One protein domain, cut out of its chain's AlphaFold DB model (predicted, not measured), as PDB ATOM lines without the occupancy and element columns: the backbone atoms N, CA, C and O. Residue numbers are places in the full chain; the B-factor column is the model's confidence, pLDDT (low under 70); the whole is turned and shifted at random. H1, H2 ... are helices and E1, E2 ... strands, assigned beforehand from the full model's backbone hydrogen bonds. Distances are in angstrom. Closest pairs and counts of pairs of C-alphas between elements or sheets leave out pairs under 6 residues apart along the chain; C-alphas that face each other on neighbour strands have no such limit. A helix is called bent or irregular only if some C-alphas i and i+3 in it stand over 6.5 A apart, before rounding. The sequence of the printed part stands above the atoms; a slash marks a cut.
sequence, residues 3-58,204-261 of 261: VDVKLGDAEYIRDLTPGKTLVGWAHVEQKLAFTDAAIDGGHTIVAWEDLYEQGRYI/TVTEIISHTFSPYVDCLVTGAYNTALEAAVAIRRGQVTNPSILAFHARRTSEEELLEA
ATOM      1  N   VAL A   3      -4.006 -34.732 -17.704       95.44
ATOM      2  CA  VAL A   3      -3.840 -33.311 -17.380       95.44
ATOM      3  C   VAL A   3      -3.752 -32.542 -18.689       95.44
ATOM      4  O   VAL A   3      -2.879 -32.837 -19.503       95.44
ATOM      5  N   ASP A   4      -4.648 -31.584 -18.881       94.75
ATOM      6  CA  ASP A   4      -4.698 -30.724 -20.059       94.75
ATOM      7  C   ASP A   4      -4.860 -29.277 -19.603       94.75
ATOM      8  O   ASP A   4      -5.680 -28.971 -18.744       94.75
ATOM      9  N   VAL A   5      -4.066 -28.375 -20.169       92.19
ATOM     10  CA  VAL A   5      -4.151 -26.953 -19.851       92.19
ATOM     11  C   VAL A   5      -5.517 -26.402 -20.258       92.19
ATOM     12  O   VAL A   5      -6.154 -25.733 -19.453       92.19
ATOM     13  N   LYS A   6      -5.995 -26.710 -21.468       90.81
ATOM     14  CA  LYS A   6      -7.271 -26.212 -22.004       90.81
ATOM     15  C   LYS A   6      -8.304 -27.328 -22.055       90.81
ATOM     16  O   LYS A   6      -8.896 -27.607 -23.093       90.81
ATOM     17  N   LEU A   7      -8.517 -27.967 -20.909       94.81
ATOM     18  CA  LEU A   7      -9.381 -29.133 -20.801       94.81
ATOM     19  C   LEU A   7     -10.801 -28.882 -21.341       94.81
ATOM     20  O   LEU A   7     -11.341 -29.748 -22.015       94.81
ATOM     21  N   GLY A   8     -11.381 -27.701 -21.112       92.00
ATOM     22  CA  GLY A   8     -12.722 -27.358 -21.610       92.00
ATOM     23  C   GLY A   8     -12.861 -27.300 -23.137       92.00
ATOM     24  O   GLY A   8     -13.976 -27.366 -23.649       92.00
ATOM     25  N   ASP A   9     -11.743 -27.191 -23.859       91.94
ATOM     26  CA  ASP A   9     -11.679 -27.190 -25.326       91.94
ATOM     27  C   ASP A   9     -11.284 -28.574 -25.886       91.94
ATOM     28  O   ASP A   9     -10.999 -28.712 -27.074       91.94
ATOM     29  N   ALA A  10     -11.230 -29.614 -25.044       92.19
ATOM     30  CA  ALA A  10     -10.792 -30.944 -25.447       92.19
ATOM     31  C   ALA A  10     -11.804 -31.640 -26.375       92.19
ATOM     32  O   ALA A  10     -12.858 -32.106 -25.942       92.19
ATOM     33  N   GLU A  11     -11.431 -31.814 -27.643       92.50
ATOM     34  CA  GLU A  11     -12.241 -32.536 -28.638       92.50
ATOM     35  C   GLU A  11     -12.199 -34.066 -28.452       92.50
ATOM     36  O   GLU A  11     -13.111 -34.776 -28.865       92.50
ATOM     37  N   TYR A  12     -11.170 -34.586 -27.774       93.81
ATOM     38  CA  TYR A  12     -10.925 -36.026 -27.609       93.81
ATOM     39  C   TYR A  12     -11.726 -36.679 -26.473       93.81
ATOM     40  O   TYR A  12     -11.609 -37.885 -26.257       93.81
ATOM     41  N   ILE A  13     -12.498 -35.915 -25.690       94.62
ATOM     42  CA  ILE A  13     -13.126 -36.429 -24.461       94.62
ATOM     43  C   ILE A  13     -14.073 -37.610 -24.729       94.62
ATOM     44  O   ILE A  13     -14.099 -38.556 -23.946       94.62
ATOM     45  N   ARG A  14     -14.786 -37.603 -25.863       93.50
ATOM     46  CA  ARG A  14     -15.705 -38.687 -26.259       93.50
ATOM     47  C   ARG A  14     -14.986 -39.977 -26.663       93.50
ATOM     48  O   ARG A  14     -15.589 -41.043 -26.599       93.50
ATOM     49  N   ASP A  15     -13.706 -39.889 -27.017       95.19
ATOM     50  CA  ASP A  15     -12.881 -41.036 -27.406       95.19
ATOM     51  C   ASP A  15     -12.194 -41.698 -26.201       95.19
ATOM     52  O   ASP A  15     -11.554 -42.749 -26.319       95.19
ATOM     53  N   LEU A  16     -12.299 -41.095 -25.012       95.50
ATOM     54  CA  LEU A  16     -11.695 -41.632 -23.805       95.50
ATOM     55  C   LEU A  16     -12.475 -42.839 -23.284       95.50
ATOM     56  O   LEU A  16     -13.702 -42.872 -23.245       95.50
ATOM     57  N   THR A  17     -11.748 -43.826 -22.757       95.81
ATOM     58  CA  THR A  17     -12.391 -44.910 -22.001       95.81
ATOM     59  C   THR A  17     -13.138 -44.322 -20.792       95.81
ATOM     60  O   THR A  17     -12.516 -43.531 -20.072       95.81
ATOM     61  N   PRO A  18     -14.375 -44.749 -20.487       96.06
ATOM     62  CA  PRO A  18     -15.157 -44.219 -19.371       96.06
ATOM     63  C   PRO A  18     -14.428 -44.214 -18.016       96.06
ATOM     64  O   PRO A  18     -13.527 -45.018 -17.762       96.06
ATOM     65  N   GLY A  19     -14.823 -43.302 -17.125       95.44
ATOM     66  CA  GLY A  19     -14.330 -43.265 -15.742       95.44
ATOM     67  C   GLY A  19     -12.941 -42.649 -15.528       95.44
ATOM     68  O   GLY A  19     -12.352 -42.843 -14.464       95.44
ATOM     69  N   LYS A  20     -12.373 -41.918 -16.501       95.94
ATOM     70  CA  LYS A  20     -11.118 -41.171 -16.292       95.94
ATOM     71  C   LYS A  20     -11.281 -39.993 -15.323       95.94
ATOM     72  O   LYS A  20     -12.329 -39.361 -15.259       95.94
ATOM     73  N   THR A  21     -10.185 -39.657 -14.643       96.44
ATOM     74  CA  THR A  21      -9.981 -38.353 -13.992       96.44
ATOM     75  C   THR A  21      -9.268 -37.414 -14.962       96.44
ATOM     76  O   THR A  21      -8.164 -37.748 -15.408       96.44
ATOM     77  N   LEU A  22      -9.883 -36.274 -15.267       96.75
ATOM     78  CA  LEU A  22      -9.361 -35.214 -16.125       96.75
ATOM     79  C   LEU A  22      -9.143 -33.952 -15.285       96.75
ATOM     80  O   LEU A  22      -9.960 -33.636 -14.417       96.75
ATOM     81  N   VAL A  23      -8.030 -33.263 -15.512       97.00
ATOM     82  CA  VAL A  23      -7.600 -32.128 -14.689       97.00
ATOM     83  C   VAL A  23      -7.111 -30.994 -15.583       97.00
ATOM     84  O   VAL A  23      -6.304 -31.243 -16.476       97.00
ATOM     85  N   GLY A  24      -7.588 -29.771 -15.352       96.56
ATOM     86  CA  GLY A  24      -7.274 -28.632 -16.214       96.56
ATOM     87  C   GLY A  24      -8.211 -27.447 -16.045       96.56
ATOM     88  O   GLY A  24      -9.138 -27.515 -15.238       96.56
ATOM     89  N   TRP A  25      -8.006 -26.381 -16.826       94.88
ATOM     90  CA  TRP A  25      -9.023 -25.333 -16.969       94.88
ATOM     91  C   TRP A  25     -10.198 -25.878 -17.781       94.88
ATOM     92  O   TRP A  25     -10.082 -26.094 -18.989       94.88
ATOM     93  N   ALA A  26     -11.302 -26.171 -17.097       93.31
ATOM     94  CA  ALA A  26     -12.417 -26.930 -17.663       93.31
ATOM     95  C   ALA A  26     -13.556 -26.027 -18.152       93.31
ATOM     96  O   ALA A  26     -14.238 -26.354 -19.115       93.31
ATOM     97  N   HIS A  27     -13.765 -24.895 -17.484       90.00
ATOM     98  CA  HIS A  27     -14.838 -23.932 -17.704       90.00
ATOM     99  C   HIS A  27     -16.195 -24.609 -17.925       90.00
ATOM    100  O   HIS A  27     -16.934 -24.267 -18.846       90.00
ATOM    101  N   VAL A  28     -16.522 -25.578 -17.063       87.00
ATOM    102  CA  VAL A  28     -17.693 -26.469 -17.185       87.00
ATOM    103  C   VAL A  28     -19.025 -25.727 -17.317       87.00
ATOM    104  O   VAL A  28     -19.929 -26.206 -17.995       87.00
ATOM    105  N   GLU A  29     -19.145 -24.536 -16.725       81.88
ATOM    106  CA  GLU A  29     -20.338 -23.690 -16.859       81.88
ATOM    107  C   GLU A  29     -20.471 -23.098 -18.269       81.88
ATOM    108  O   GLU A  29     -21.573 -22.852 -18.735       81.88
ATOM    109  N   GLN A  30     -19.365 -22.873 -18.978       81.19
ATOM    110  CA  GLN A  30     -19.348 -22.232 -20.296       81.19
ATOM    111  C   GLN A  30     -19.242 -23.245 -21.448       81.19
ATOM    112  O   GLN A  30     -19.583 -22.919 -22.584       81.19
ATOM    113  N   LYS A  31     -18.766 -24.466 -21.176       87.38
ATOM    114  CA  LYS A  31     -18.432 -25.490 -22.179       87.38
ATOM    115  C   LYS A  31     -19.398 -26.678 -22.114       87.38
ATOM    116  O   LYS A  31     -19.009 -27.786 -21.762       87.38
ATOM    117  N   LEU A  32     -20.661 -26.454 -22.488       86.62
ATOM    118  CA  LEU A  32     -21.742 -27.449 -22.366       86.62
ATOM    119  C   LEU A  32     -21.415 -28.787 -23.040       86.62
ATOM    120  O   LEU A  32     -21.477 -29.826 -22.395       86.62
ATOM    121  N   ALA A  33     -20.967 -28.763 -24.299       90.00
ATOM    122  CA  ALA A  33     -20.645 -29.985 -25.040       90.00
ATOM    123  C   ALA A  33     -19.537 -30.823 -24.371       90.00
ATOM    124  O   ALA A  33     -19.585 -32.055 -24.403       90.00
ATOM    125  N   PHE A  34     -18.553 -30.155 -23.758       93.69
ATOM    126  CA  PHE A  34     -17.511 -30.800 -22.962       93.69
ATOM    127  C   PHE A  34     -18.093 -31.378 -21.664       93.69
ATOM    128  O   PHE A  34     -17.823 -32.532 -21.332       93.69
ATOM    129  N   THR A  35     -18.917 -30.602 -20.955       92.12
ATOM    130  CA  THR A  35     -19.566 -31.014 -19.704       92.12
ATOM    131  C   THR A  35     -20.458 -32.237 -19.904       92.12
ATOM    132  O   THR A  35     -20.329 -33.205 -19.153       92.12
ATOM    133  N   ASP A  36     -21.285 -32.254 -20.947       91.88
ATOM    134  CA  ASP A  36     -22.162 -33.383 -21.265       91.88
ATOM    135  C   ASP A  36     -21.347 -34.636 -21.599       91.88
ATOM    136  O   ASP A  36     -21.597 -35.711 -21.059       91.88
ATOM    137  N   ALA A  37     -20.288 -34.499 -22.405       94.06
ATOM    138  CA  ALA A  37     -19.399 -35.618 -22.707       94.06
ATOM    139  C   ALA A  37     -18.676 -36.155 -21.457       94.06
ATOM    140  O   ALA A  37     -18.483 -37.365 -21.320       94.06
ATOM    141  N   ALA A  38     -18.296 -35.277 -20.524       95.00
ATOM    142  CA  ALA A  38     -17.714 -35.676 -19.247       95.00
ATOM    143  C   ALA A  38     -18.715 -36.443 -18.366       95.00
ATOM    144  O   ALA A  38     -18.329 -37.411 -17.701       95.00
ATOM    145  N   ILE A  39     -19.985 -36.025 -18.369       94.62
ATOM    146  CA  ILE A  39     -21.086 -36.689 -17.664       94.62
ATOM    147  C   ILE A  39     -21.344 -38.075 -18.260       94.62
ATOM    148  O   ILE A  39     -21.265 -39.068 -17.532       94.62
ATOM    149  N   ASP A  40     -21.548 -38.151 -19.576       95.25
ATOM    150  CA  ASP A  40     -21.816 -39.388 -20.319       95.25
ATOM    151  C   ASP A  40     -20.695 -40.420 -20.142       95.25
ATOM    152  O   ASP A  40     -20.939 -41.607 -19.912       95.25
ATOM    153  N   GLY A  41     -19.440 -39.965 -20.200       96.00
ATOM    154  CA  GLY A  41     -18.258 -40.801 -19.996       96.00
ATOM    155  C   GLY A  41     -18.037 -41.229 -18.541       96.00
ATOM    156  O   GLY A  41     -17.069 -41.940 -18.246       96.00
ATOM    157  N   GLY A  42     -18.877 -40.787 -17.599       96.88
ATOM    158  CA  GLY A  42     -18.706 -41.042 -16.170       96.88
ATOM    159  C   GLY A  42     -17.375 -40.508 -15.640       96.88
ATOM    160  O   GLY A  42     -16.775 -41.102 -14.739       96.88
ATOM    161  N   HIS A  43     -16.851 -39.436 -16.234       96.88
ATOM    162  CA  HIS A  43     -15.546 -38.884 -15.897       96.88
ATOM    163  C   HIS A  43     -15.588 -38.090 -14.589       96.88
ATOM    164  O   HIS A  43     -16.637 -37.672 -14.095       96.88
ATOM    165  N   THR A  44     -14.416 -37.921 -13.983       96.38
ATOM    166  CA  THR A  44     -14.206 -36.994 -12.868       96.38
ATOM    167  C   THR A  44     -13.417 -35.803 -13.382       96.38
ATOM    168  O   THR A  44     -12.335 -35.995 -13.929       96.38
ATOM    169  N   ILE A  45     -13.943 -34.594 -13.199       96.75
ATOM    170  CA  ILE A  45     -13.317 -33.343 -13.628       96.75
ATOM    171  C   ILE A  45     -12.839 -32.582 -12.395       96.75
ATOM    172  O   ILE A  45     -13.636 -32.263 -11.509       96.75
ATOM    173  N   VAL A  46     -11.541 -32.292 -12.353       95.94
ATOM    174  CA  VAL A  46     -10.928 -31.384 -11.378       95.94
ATOM    175  C   VAL A  46     -10.591 -30.081 -12.099       95.94
ATOM    176  O   VAL A  46      -9.716 -30.057 -12.967       95.94
ATOM    177  N   ALA A  47     -11.307 -29.016 -11.752       95.75
ATOM    178  CA  ALA A  47     -11.262 -27.730 -12.428       95.75
ATOM    179  C   ALA A  47     -10.181 -26.827 -11.810       95.75
ATOM    180  O   ALA A  47     -10.237 -26.467 -10.632       95.75
ATOM    181  N   TRP A  48      -9.168 -26.455 -12.592       95.69
ATOM    182  CA  TRP A  48      -8.078 -25.594 -12.127       95.69
ATOM    183  C   TRP A  48      -8.522 -24.178 -11.788       95.69
ATOM    184  O   TRP A  48      -7.822 -23.514 -11.030       95.69
ATOM    185  N   GLU A  49      -9.636 -23.689 -12.330       92.31
ATOM    186  CA  GLU A  49     -10.250 -22.404 -11.982       92.31
ATOM    187  C   GLU A  49     -10.832 -22.373 -10.560       92.31
ATOM    188  O   GLU A  49     -10.874 -21.294  -9.963       92.31
ATOM    189  N   ASP A  50     -11.161 -23.543 -10.003       92.62
ATOM    190  CA  ASP A  50     -11.747 -23.733  -8.668       92.62
ATOM    191  C   ASP A  50     -10.732 -24.240  -7.634       92.62
ATOM    192  O   ASP A  50     -11.070 -24.523  -6.483       92.62
ATOM    193  N   LEU A  51      -9.453 -24.318  -8.007       93.81
ATOM    194  CA  LEU A  51      -8.394 -24.760  -7.112       93.81
ATOM    195  C   LEU A  51      -7.848 -23.585  -6.283       93.81
ATOM    196  O   LEU A  51      -7.054 -22.759  -6.752       93.81
ATOM    197  N   TYR A  52      -8.299 -23.520  -5.028       94.44
ATOM    198  CA  TYR A  52      -7.924 -22.492  -4.055       94.44
ATOM    199  C   TYR A  52      -7.294 -23.103  -2.807       94.44
ATOM    200  O   TYR A  52      -7.760 -24.109  -2.274       94.44
ATOM    201  N   GLU A  53      -6.297 -22.410  -2.264       92.31
ATOM    202  CA  GLU A  53      -5.739 -22.693  -0.947       92.31
ATOM    203  C   GLU A  53      -5.846 -21.465  -0.060       92.31
ATOM    204  O   GLU A  53      -5.422 -20.373  -0.436       92.31
ATOM    205  N   GLN A  54      -6.432 -21.635   1.130       90.00
ATOM    206  CA  GLN A  54      -6.602 -20.550   2.106       90.00
ATOM    207  C   GLN A  54      -7.273 -19.298   1.498       90.00
ATOM    208  O   GLN A  54      -6.937 -18.164   1.831       90.00
ATOM    209  N   GLY A  55      -8.209 -19.502   0.564       88.19
ATOM    210  CA  GLY A  55      -8.908 -18.427  -0.151       88.19
ATOM    211  C   GLY A  55      -8.120 -17.784  -1.298       88.19
ATOM    212  O   GLY A  55      -8.629 -16.873  -1.948       88.19
ATOM    213  N   ARG A  56      -6.899 -18.248  -1.593       89.94
ATOM    214  CA  ARG A  56      -6.077 -17.769  -2.708       89.94
ATOM    215  C   ARG A  56      -6.135 -18.731  -3.885       89.94
ATOM    216  O   ARG A  56      -5.897 -19.923  -3.738       89.94
ATOM    217  N   TYR A  57      -6.368 -18.175  -5.069       93.81
ATOM    218  CA  TYR A  57      -6.258 -18.911  -6.319       93.81
ATOM    219  C   TYR A  57      -4.816 -19.373  -6.554       93.81
ATOM    220  O   TYR A  57      -3.908 -18.532  -6.567       93.81
ATOM    221  N   ILE A  58      -4.579 -20.674  -6.752       93.94
ATOM    222  CA  ILE A  58      -3.198 -21.181  -6.772       93.94
ATOM    223  C   ILE A  58      -2.418 -20.725  -8.016       93.94
ATOM    224  O   ILE A  58      -1.238 -20.391  -7.915       93.94
ATOM    225  N   THR A 204       8.020 -19.985 -19.408       95.94
ATOM    226  CA  THR A 204       7.716 -19.443 -18.083       95.94
ATOM    227  C   THR A 204       6.378 -19.966 -17.566       95.94
ATOM    228  O   THR A 204       6.283 -20.374 -16.413       95.94
ATOM    229  N   VAL A 205       5.342 -19.984 -18.413       94.94
ATOM    230  CA  VAL A 205       4.010 -20.494 -18.048       94.94
ATOM    231  C   VAL A 205       4.072 -21.965 -17.665       94.94
ATOM    232  O   VAL A 205       3.562 -22.331 -16.608       94.94
ATOM    233  N   THR A 206       4.701 -22.801 -18.496       95.44
ATOM    234  CA  THR A 206       4.831 -24.235 -18.231       95.44
ATOM    235  C   THR A 206       5.555 -24.474 -16.913       95.44
ATOM    236  O   THR A 206       5.051 -25.225 -16.088       95.44
ATOM    237  N   GLU A 207       6.680 -23.796 -16.673       96.62
ATOM    238  CA  GLU A 207       7.415 -23.924 -15.413       96.62
ATOM    239  C   GLU A 207       6.546 -23.553 -14.200       96.62
ATOM    240  O   GLU A 207       6.443 -24.336 -13.254       96.62
ATOM    241  N   ILE A 208       5.863 -22.403 -14.247       95.25
ATOM    242  CA  ILE A 208       5.006 -21.920 -13.154       95.25
ATOM    243  C   ILE A 208       3.846 -22.885 -12.895       95.25
ATOM    244  O   ILE A 208       3.630 -23.279 -11.750       95.25
ATOM    245  N   ILE A 209       3.103 -23.276 -13.933       95.31
ATOM    246  CA  ILE A 209       1.950 -24.175 -13.794       95.31
ATOM    247  C   ILE A 209       2.407 -25.529 -13.257       95.31
ATOM    248  O   ILE A 209       1.820 -26.026 -12.299       95.31
ATOM    249  N   SER A 210       3.460 -26.116 -13.833       95.62
ATOM    250  CA  SER A 210       3.961 -27.422 -13.409       95.62
ATOM    251  C   SER A 210       4.452 -27.400 -11.967       95.62
ATOM    252  O   SER A 210       4.080 -28.280 -11.194       95.62
ATOM    253  N   HIS A 211       5.228 -26.387 -11.574       96.31
ATOM    254  CA  HIS A 211       5.700 -26.258 -10.198       96.31
ATOM    255  C   HIS A 211       4.529 -26.101  -9.219       96.31
ATOM    256  O   HIS A 211       4.471 -26.811  -8.218       96.31
ATOM    257  N   THR A 212       3.565 -25.229  -9.529       95.62
ATOM    258  CA  THR A 212       2.372 -24.998  -8.699       95.62
ATOM    259  C   THR A 212       1.472 -26.230  -8.593       95.62
ATOM    260  O   THR A 212       0.913 -26.475  -7.529       95.62
ATOM    261  N   PHE A 213       1.329 -27.010  -9.665       95.56
ATOM    262  CA  PHE A 213       0.421 -28.157  -9.701       95.56
ATOM    263  C   PHE A 213       1.050 -29.467  -9.202       95.56
ATOM    264  O   PHE A 213       0.340 -30.327  -8.678       95.56
ATOM    265  N   SER A 214       2.369 -29.632  -9.324       96.00
ATOM    266  CA  SER A 214       3.067 -30.871  -8.949       96.00
ATOM    267  C   SER A 214       2.747 -31.419  -7.545       96.00
ATOM    268  O   SER A 214       2.607 -32.640  -7.440       96.00
ATOM    269  N   PRO A 215       2.514 -30.601  -6.490       94.88
ATOM    270  CA  PRO A 215       2.192 -31.120  -5.156       94.88
ATOM    271  C   PRO A 215       0.858 -31.880  -5.072       94.88
ATOM    272  O   PRO A 215       0.632 -32.612  -4.113       94.88
ATOM    273  N   TYR A 216      -0.031 -31.722  -6.057       95.31
ATOM    274  CA  TYR A 216      -1.348 -32.368  -6.083       95.31
ATOM    275  C   TYR A 216      -1.361 -33.705  -6.830       95.31
ATOM    276  O   TYR A 216      -2.349 -34.439  -6.757       95.31
ATOM    277  N   VAL A 217      -0.289 -34.032  -7.558       95.12
ATOM    278  CA  VAL A 217      -0.244 -35.205  -8.442       95.12
ATOM    279  C   VAL A 217      -0.444 -36.502  -7.657       95.12
ATOM    280  O   VAL A 217      -1.257 -37.332  -8.062       95.12
ATOM    281  N   ASP A 218       0.205 -36.653  -6.501       94.38
ATOM    282  CA  ASP A 218       0.082 -37.862  -5.678       94.38
ATOM    283  C   ASP A 218      -1.349 -38.061  -5.154       94.38
ATOM    284  O   ASP A 218      -1.894 -39.167  -5.218       94.38
ATOM    285  N   CYS A 219      -2.004 -36.985  -4.704       94.56
ATOM    286  CA  CYS A 219      -3.407 -37.011  -4.284       94.56
ATOM    287  C   CYS A 219      -4.334 -37.446  -5.427       94.56
ATOM    288  O   CYS A 219      -5.251 -38.240  -5.218       94.56
ATOM    289  N   LEU A 220      -4.084 -36.957  -6.642       94.25
ATOM    290  CA  LEU A 220      -4.887 -37.293  -7.815       94.25
ATOM    291  C   LEU A 220      -4.678 -38.740  -8.279       94.25
ATOM    292  O   LEU A 220      -5.636 -39.401  -8.677       94.25
ATOM    293  N   VAL A 221      -3.443 -39.246  -8.216       93.06
ATOM    294  CA  VAL A 221      -3.106 -40.625  -8.604       93.06
ATOM    295  C   VAL A 221      -3.663 -41.637  -7.603       93.06
ATOM    296  O   VAL A 221      -4.191 -42.673  -8.006       93.06
ATOM    297  N   THR A 222      -3.565 -41.343  -6.307       93.19
ATOM    298  CA  THR A 222      -4.036 -42.233  -5.232       93.19
ATOM    299  C   THR A 222      -5.534 -42.107  -4.953       93.19
ATOM    300  O   THR A 222      -6.113 -42.976  -4.303       93.19
ATOM    301  N   GLY A 223      -6.174 -41.030  -5.419       90.56
ATOM    302  CA  GLY A 223      -7.552 -40.689  -5.066       90.56
ATOM    303  C   GLY A 223      -7.708 -40.113  -3.653       90.56
ATOM    304  O   GLY A 223      -8.832 -39.870  -3.219       90.56
ATOM    305  N   ALA A 224      -6.609 -39.879  -2.927       93.88
ATOM    306  CA  ALA A 224      -6.608 -39.284  -1.593       93.88
ATOM    307  C   ALA A 224      -6.609 -37.749  -1.688       93.88
ATOM    308  O   ALA A 224      -5.584 -37.094  -1.490       93.88
ATOM    309  N   TYR A 225      -7.756 -37.173  -2.054       94.12
ATOM    310  CA  TYR A 225      -7.876 -35.738  -2.312       94.12
ATOM    311  C   TYR A 225      -7.737 -34.943  -1.011       94.12
ATOM    312  O   TYR A 225      -8.350 -35.261   0.009       94.12
ATOM    313  N   ASN A 226      -6.919 -33.890  -1.050       93.56
ATOM    314  CA  ASN A 226      -6.874 -32.902   0.021       93.56
ATOM    315  C   ASN A 226      -8.067 -31.936  -0.095       93.56
ATOM    316  O   ASN A 226      -8.813 -31.957  -1.074       93.56
ATOM    317  N   THR A 227      -8.242 -31.054   0.891       93.75
ATOM    318  CA  THR A 227      -9.374 -30.112   0.922       93.75
ATOM    319  C   THR A 227      -9.456 -29.223  -0.323       93.75
ATOM    320  O   THR A 227     -10.556 -28.955  -0.796       93.75
ATOM    321  N   ALA A 228      -8.315 -28.787  -0.866       93.94
ATOM    322  CA  ALA A 228      -8.277 -27.930  -2.050       93.94
ATOM    323  C   ALA A 228      -8.749 -28.680  -3.306       93.94
ATOM    324  O   ALA A 228      -9.604 -28.185  -4.035       93.94
ATOM    325  N   LEU A 229      -8.246 -29.899  -3.530       94.81
ATOM    326  CA  LEU A 229      -8.676 -30.745  -4.645       94.81
ATOM    327  C   LEU A 229     -10.133 -31.164  -4.527       94.81
ATOM    328  O   LEU A 229     -10.830 -31.203  -5.534       94.81
ATOM    329  N   GLU A 230     -10.591 -31.473  -3.314       94.62
ATOM    330  CA  GLU A 230     -11.978 -31.865  -3.074       94.62
ATOM    331  C   GLU A 230     -12.942 -30.735  -3.448       94.62
ATOM    332  O   GLU A 230     -13.942 -30.984  -4.119       94.62
ATOM    333  N   ALA A 231     -12.600 -29.494  -3.089       92.25
ATOM    334  CA  ALA A 231     -13.358 -28.306  -3.473       92.25
ATOM    335  C   ALA A 231     -13.306 -28.021  -4.984       92.25
ATOM    336  O   ALA A 231     -14.273 -27.507  -5.535       92.25
ATOM    337  N   ALA A 232     -12.207 -28.380  -5.653       94.25
ATOM    338  CA  ALA A 232     -12.014 -28.181  -7.088       94.25
ATOM    339  C   ALA A 232     -12.655 -29.273  -7.966       94.25
ATOM    340  O   ALA A 232     -12.562 -29.217  -9.194       94.25
ATOM    341  N   VAL A 233     -13.277 -30.303  -7.381       95.31
ATOM    342  CA  VAL A 233     -14.014 -31.294  -8.171       95.31
ATOM    343  C   VAL A 233     -15.312 -30.671  -8.656       95.31
ATOM    344  O   VAL A 233     -16.199 -30.416  -7.847       95.31
ATOM    345  N   ALA A 234     -15.433 -30.495  -9.970       94.25
ATOM    346  CA  ALA A 234     -16.630 -29.975 -10.633       94.25
ATOM    347  C   ALA A 234     -17.610 -31.086 -11.052       94.25
ATOM    348  O   ALA A 234     -18.829 -30.904 -11.039       94.25
ATOM    349  N   ILE A 235     -17.071 -32.252 -11.421       94.88
ATOM    350  CA  ILE A 235     -17.842 -33.445 -11.784       94.88
ATOM    351  C   ILE A 235     -17.171 -34.647 -11.133       94.88
ATOM    352  O   ILE A 235     -15.960 -34.827 -11.245       94.88
ATOM    353  N   ARG A 236     -17.944 -35.501 -10.468       95.31
ATOM    354  CA  ARG A 236     -17.477 -36.727  -9.824       95.31
ATOM    355  C   ARG A 236     -18.194 -37.924 -10.416       95.31
ATOM    356  O   ARG A 236     -19.374 -38.123 -10.159       95.31
ATOM    357  N   ARG A 237     -17.467 -38.750 -11.173       94.88
ATOM    358  CA  ARG A 237     -18.010 -39.968 -11.806       94.88
ATOM    359  C   ARG A 237     -19.310 -39.694 -12.581       94.88
ATOM    360  O   ARG A 237     -20.303 -40.390 -12.398       94.88
ATOM    361  N   GLY A 238     -19.299 -38.635 -13.384       93.12
ATOM    362  CA  GLY A 238     -20.447 -38.168 -14.162       93.12
ATOM    363  C   GLY A 238     -21.510 -37.385 -13.381       93.12
ATOM    364  O   GLY A 238     -22.505 -36.973 -13.959       93.12
ATOM    365  N   GLN A 239     -21.328 -37.144 -12.081       92.38
ATOM    366  CA  GLN A 239     -22.257 -36.347 -11.278       92.38
ATOM    367  C   GLN A 239     -21.697 -34.948 -11.042       92.38
ATOM    368  O   GLN A 239     -20.624 -34.800 -10.459       92.38
ATOM    369  N   VAL A 240     -22.424 -33.921 -11.472       90.06
ATOM    370  CA  VAL A 240     -22.073 -32.521 -11.202       90.06
ATOM    371  C   VAL A 240     -22.147 -32.261  -9.696       90.06
ATOM    372  O   VAL A 240     -23.162 -32.534  -9.057       90.06
ATOM    373  N   THR A 241     -21.065 -31.747  -9.120       84.31
ATOM    374  CA  THR A 241     -20.928 -31.535  -7.668       84.31
ATOM    375  C   THR A 241     -21.274 -30.112  -7.239       84.31
ATOM    376  O   THR A 241     -21.646 -29.908  -6.083       84.31
ATOM    377  N   ASN A 242     -21.185 -29.130  -8.143       72.38
ATOM    378  CA  ASN A 242     -21.485 -27.732  -7.843       72.38
ATOM    379  C   ASN A 242     -22.913 -27.343  -8.301       72.38
ATOM    380  O   ASN A 242     -23.208 -27.388  -9.499       72.38
ATOM    381  N   PRO A 243     -23.805 -26.914  -7.383       65.25
ATOM    382  CA  PRO A 243     -25.162 -26.484  -7.722       65.25
ATOM    383  C   PRO A 243     -25.247 -25.311  -8.713       65.25
ATOM    384  O   PRO A 243     -26.258 -25.194  -9.407       65.25
ATOM    385  N   SER A 244     -24.224 -24.445  -8.806       62.06
ATOM    386  CA  SER A 244     -24.217 -23.327  -9.769       62.06
ATOM    387  C   SER A 244     -24.222 -23.812 -11.219       62.06
ATOM    388  O   SER A 244     -24.940 -23.247 -12.047       62.06
ATOM    389  N   ILE A 245     -23.514 -24.911 -11.490       61.84
ATOM    390  CA  ILE A 245     -23.442 -25.563 -12.800       61.84
ATOM    391  C   ILE A 245     -24.825 -26.110 -13.183       61.84
ATOM    392  O   ILE A 245     -25.321 -25.839 -14.274       61.84
ATOM    393  N   LEU A 246     -25.511 -26.794 -12.258       60.81
ATOM    394  CA  LEU A 246     -26.862 -27.331 -12.487       60.81
ATOM    395  C   LEU A 246     -27.885 -26.222 -12.784       60.81
ATOM    396  O   LEU A 246     -28.700 -26.348 -13.696       60.81
ATOM    397  N   ALA A 247     -27.821 -25.112 -12.044       59.50
ATOM    398  CA  ALA A 247     -28.696 -23.961 -12.259       59.50
ATOM    399  C   ALA A 247     -28.400 -23.216 -13.575       59.50
ATOM    400  O   ALA A 247     -29.275 -22.527 -14.104       59.50
ATOM    401  N   PHE A 248     -27.174 -23.294 -14.097       56.59
ATOM    402  CA  PHE A 248     -26.820 -22.735 -15.401       56.59
ATOM    403  C   PHE A 248     -27.332 -23.609 -16.552       56.59
ATOM    404  O   PHE A 248     -28.002 -23.082 -17.440       56.59
ATOM    405  N   HIS A 249     -27.122 -24.929 -16.489       56.59
ATOM    406  CA  HIS A 249     -27.656 -25.873 -17.481       56.59
ATOM    407  C   HIS A 249     -29.188 -25.780 -17.587       56.59
ATOM    408  O   HIS A 249     -29.713 -25.604 -18.682       56.59
ATOM    409  N   ALA A 250     -29.906 -25.771 -16.456       57.91
ATOM    410  CA  ALA A 250     -31.372 -25.703 -16.452       57.91
ATOM    411  C   ALA A 250     -31.946 -24.418 -17.085       57.91
ATOM    412  O   ALA A 250     -33.029 -24.456 -17.661       57.91
ATOM    413  N   ARG A 251     -31.235 -23.284 -16.988       56.12
ATOM    414  CA  ARG A 251     -31.669 -22.004 -17.584       56.12
ATOM    415  C   ARG A 251     -31.472 -21.956 -19.098       56.12
ATOM    416  O   ARG A 251     -32.263 -21.318 -19.781       56.12
ATOM    417  N   ARG A 252     -30.443 -22.625 -19.624       51.47
ATOM    418  CA  ARG A 252     -30.149 -22.625 -21.062       51.47
ATOM    419  C   ARG A 252     -30.965 -23.650 -21.841       51.47
ATOM    420  O   ARG A 252     -31.433 -23.310 -22.918       51.47
ATOM    421  N   THR A 253     -31.236 -24.830 -21.273       52.00
ATOM    422  CA  THR A 253     -32.168 -25.797 -21.887       52.00
ATOM    423  C   THR A 253     -33.541 -25.164 -22.114       52.00
ATOM    424  O   THR A 253     -34.113 -25.312 -23.185       52.00
ATOM    425  N   SER A 254     -34.023 -24.348 -21.166       46.88
ATOM    426  CA  SER A 254     -35.272 -23.600 -21.351       46.88
ATOM    427  C   SER A 254     -35.195 -22.486 -22.404       46.88
ATOM    428  O   SER A 254     -36.218 -22.146 -22.983       46.88
ATOM    429  N   GLU A 255     -34.019 -21.895 -22.651       45.53
ATOM    430  CA  GLU A 255     -33.835 -20.862 -23.685       45.53
ATOM    431  C   GLU A 255     -33.707 -21.469 -25.093       45.53
ATOM    432  O   GLU A 255     -34.251 -20.905 -26.038       45.53
ATOM    433  N   GLU A 256     -33.047 -22.623 -25.239       44.47
ATOM    434  CA  GLU A 256     -32.946 -23.358 -26.511       44.47
ATOM    435  C   GLU A 256     -34.299 -23.961 -26.930       44.47
ATOM    436  O   GLU A 256     -34.700 -23.804 -28.082       44.47
ATOM    437  N   GLU A 257     -35.075 -24.521 -25.993       44.75
ATOM    438  CA  GLU A 257     -36.444 -25.008 -26.256       44.75
ATOM    439  C   GLU A 257     -37.414 -23.888 -26.685       44.75
ATOM    440  O   GLU A 257     -38.366 -24.140 -27.422       44.75
ATOM    441  N   LEU A 258     -37.178 -22.644 -26.251       45.19
ATOM    442  CA  LEU A 258     -37.957 -21.466 -26.661       45.19
ATOM    443  C   LEU A 258     -37.542 -20.906 -28.032       45.19
ATOM    444  O   LEU A 258     -38.313 -20.161 -28.631       45.19
ATOM    445  N   LEU A 259     -36.335 -21.217 -28.508       40.94
ATOM    446  CA  LEU A 259     -35.821 -20.807 -29.820       40.94
ATOM    447  C   LEU A 259     -36.161 -21.817 -30.928       40.94
ATOM    448  O   LEU A 259     -36.185 -21.440 -32.099       40.94
ATOM    449  N   GLU A 260     -36.437 -23.074 -30.568       42.03
ATOM    450  CA  GLU A 260     -36.862 -24.138 -31.491       42.03
ATOM    451  C   GLU A 260     -38.398 -24.307 -31.605       42.03
ATOM    452  O   GLU A 260     -38.857 -25.107 -32.426       42.03
ATOM    453  N   ALA A 261     -39.191 -23.552 -30.830       40.38
ATOM    454  CA  ALA A 261     -40.665 -23.555 -30.827       40.38
ATOM    455  C   ALA A 261     -41.280 -22.362 -31.581       40.38
ATOM    456  O   ALA A 261     -42.321 -22.570 -32.252       40.38
TER     457      ALA A 261
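What this domain is: This is residues 3 to 58 and 204 to 261 of the 261 residues of the protein "AlaDh_PNT_C domain-containing protein" of bioreactor metagenome (UniProt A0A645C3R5). A small sheet of three short strands, E1, E2 and E3, makes the middle of this domain; short helices sit round it, the kinked H3 lies at one end of the long axis, and H5 runs outward at the other. Residues 253 to 261, of which 253 to 259 belong to H5, stick out as an arm. The printed part has 114 residues, with the named elements H1, E1, H2, E2, H3, H4, E3, H5 along the chain and a mixed sheet in the order E1, E2, E3; the class is mostly helix, helices holding 55 and strands 12 of the 67 residues in named elements. The whole is compact, with a radius of gyration of the C-alphas of 15.0 A, yet elongated, spanning 51 by 33 by 29 A.

Where its parts are: H1 is residues 11 to 15, with C-alpha 11 at (-12.241, -32.536, -28.638); it is irregular, C-alphas 11 and 14 being 7.4 A apart. E1 is residues 21 to 24, 10.3 A long. H2, residues 32 to 40, is 12.1 A long, and E2, residues 44 to 47, is 9.7 A. After the cut, H3 holds residues 204 to 222 over 28.7 A; it is irregular, C-alphas 215 and 218 being 7.1 A apart, with a kink of 55 degrees near residue 215. H4 is residues 227 to 231 and E3 residues 233 to 236. H5, residues 243 to 259, is 25.2 A long and ends with C-alpha 259 at (-35.821, -20.807, -29.820).

How they stand to each other: E1 and E2 are parallel, at 16 degrees, with N 22 and O 44 2.8 A apart, within hydrogen-bond range. E2 and E3 are antiparallel, at 175 degrees, with N 45 and O 235 at 2.8 A. E1, H2, E2 form a strand-helix-strand unit, two parallel neighbour strands with a helix between, whose crossover is right-handed. H2 only grazes the sheet, with residues 35 to 39. H1 touches H2, the closest C-alphas being those of Arg 14 and Ala 37, 6.0 A apart. H4 only grazes the sheet with residues 229 to 231. H3 is only just on the sheet, with 5 pairs of C-alphas within 10 A, and only grazes it with residues 220 to 221. H5 is not on the sheet; it is close to H2 but not clearly touching, the closest C-alphas being those of Leu 32 and His 249, 7.8 A apart. H3 and H5 are apart. In H2 and H4 every O i to N i+4 pair is within hydrogen-bond range, against 10 of 15 in H3, 11 of 13 in H5 and 0 of 1 in H1, where 1 of 2 O i to N i+3 pairs is.

The domain as a whole: The C-alphas farthest apart, those of His 211 and Ala 261, are 50.8 A apart. Residues 59 to 203 are not printed, and C-alphas 58 and 204 are 15.8 A apart across the cut. Of the links printed whole, none is long. The model's pLDDT is under 70 at residues 243 to 261.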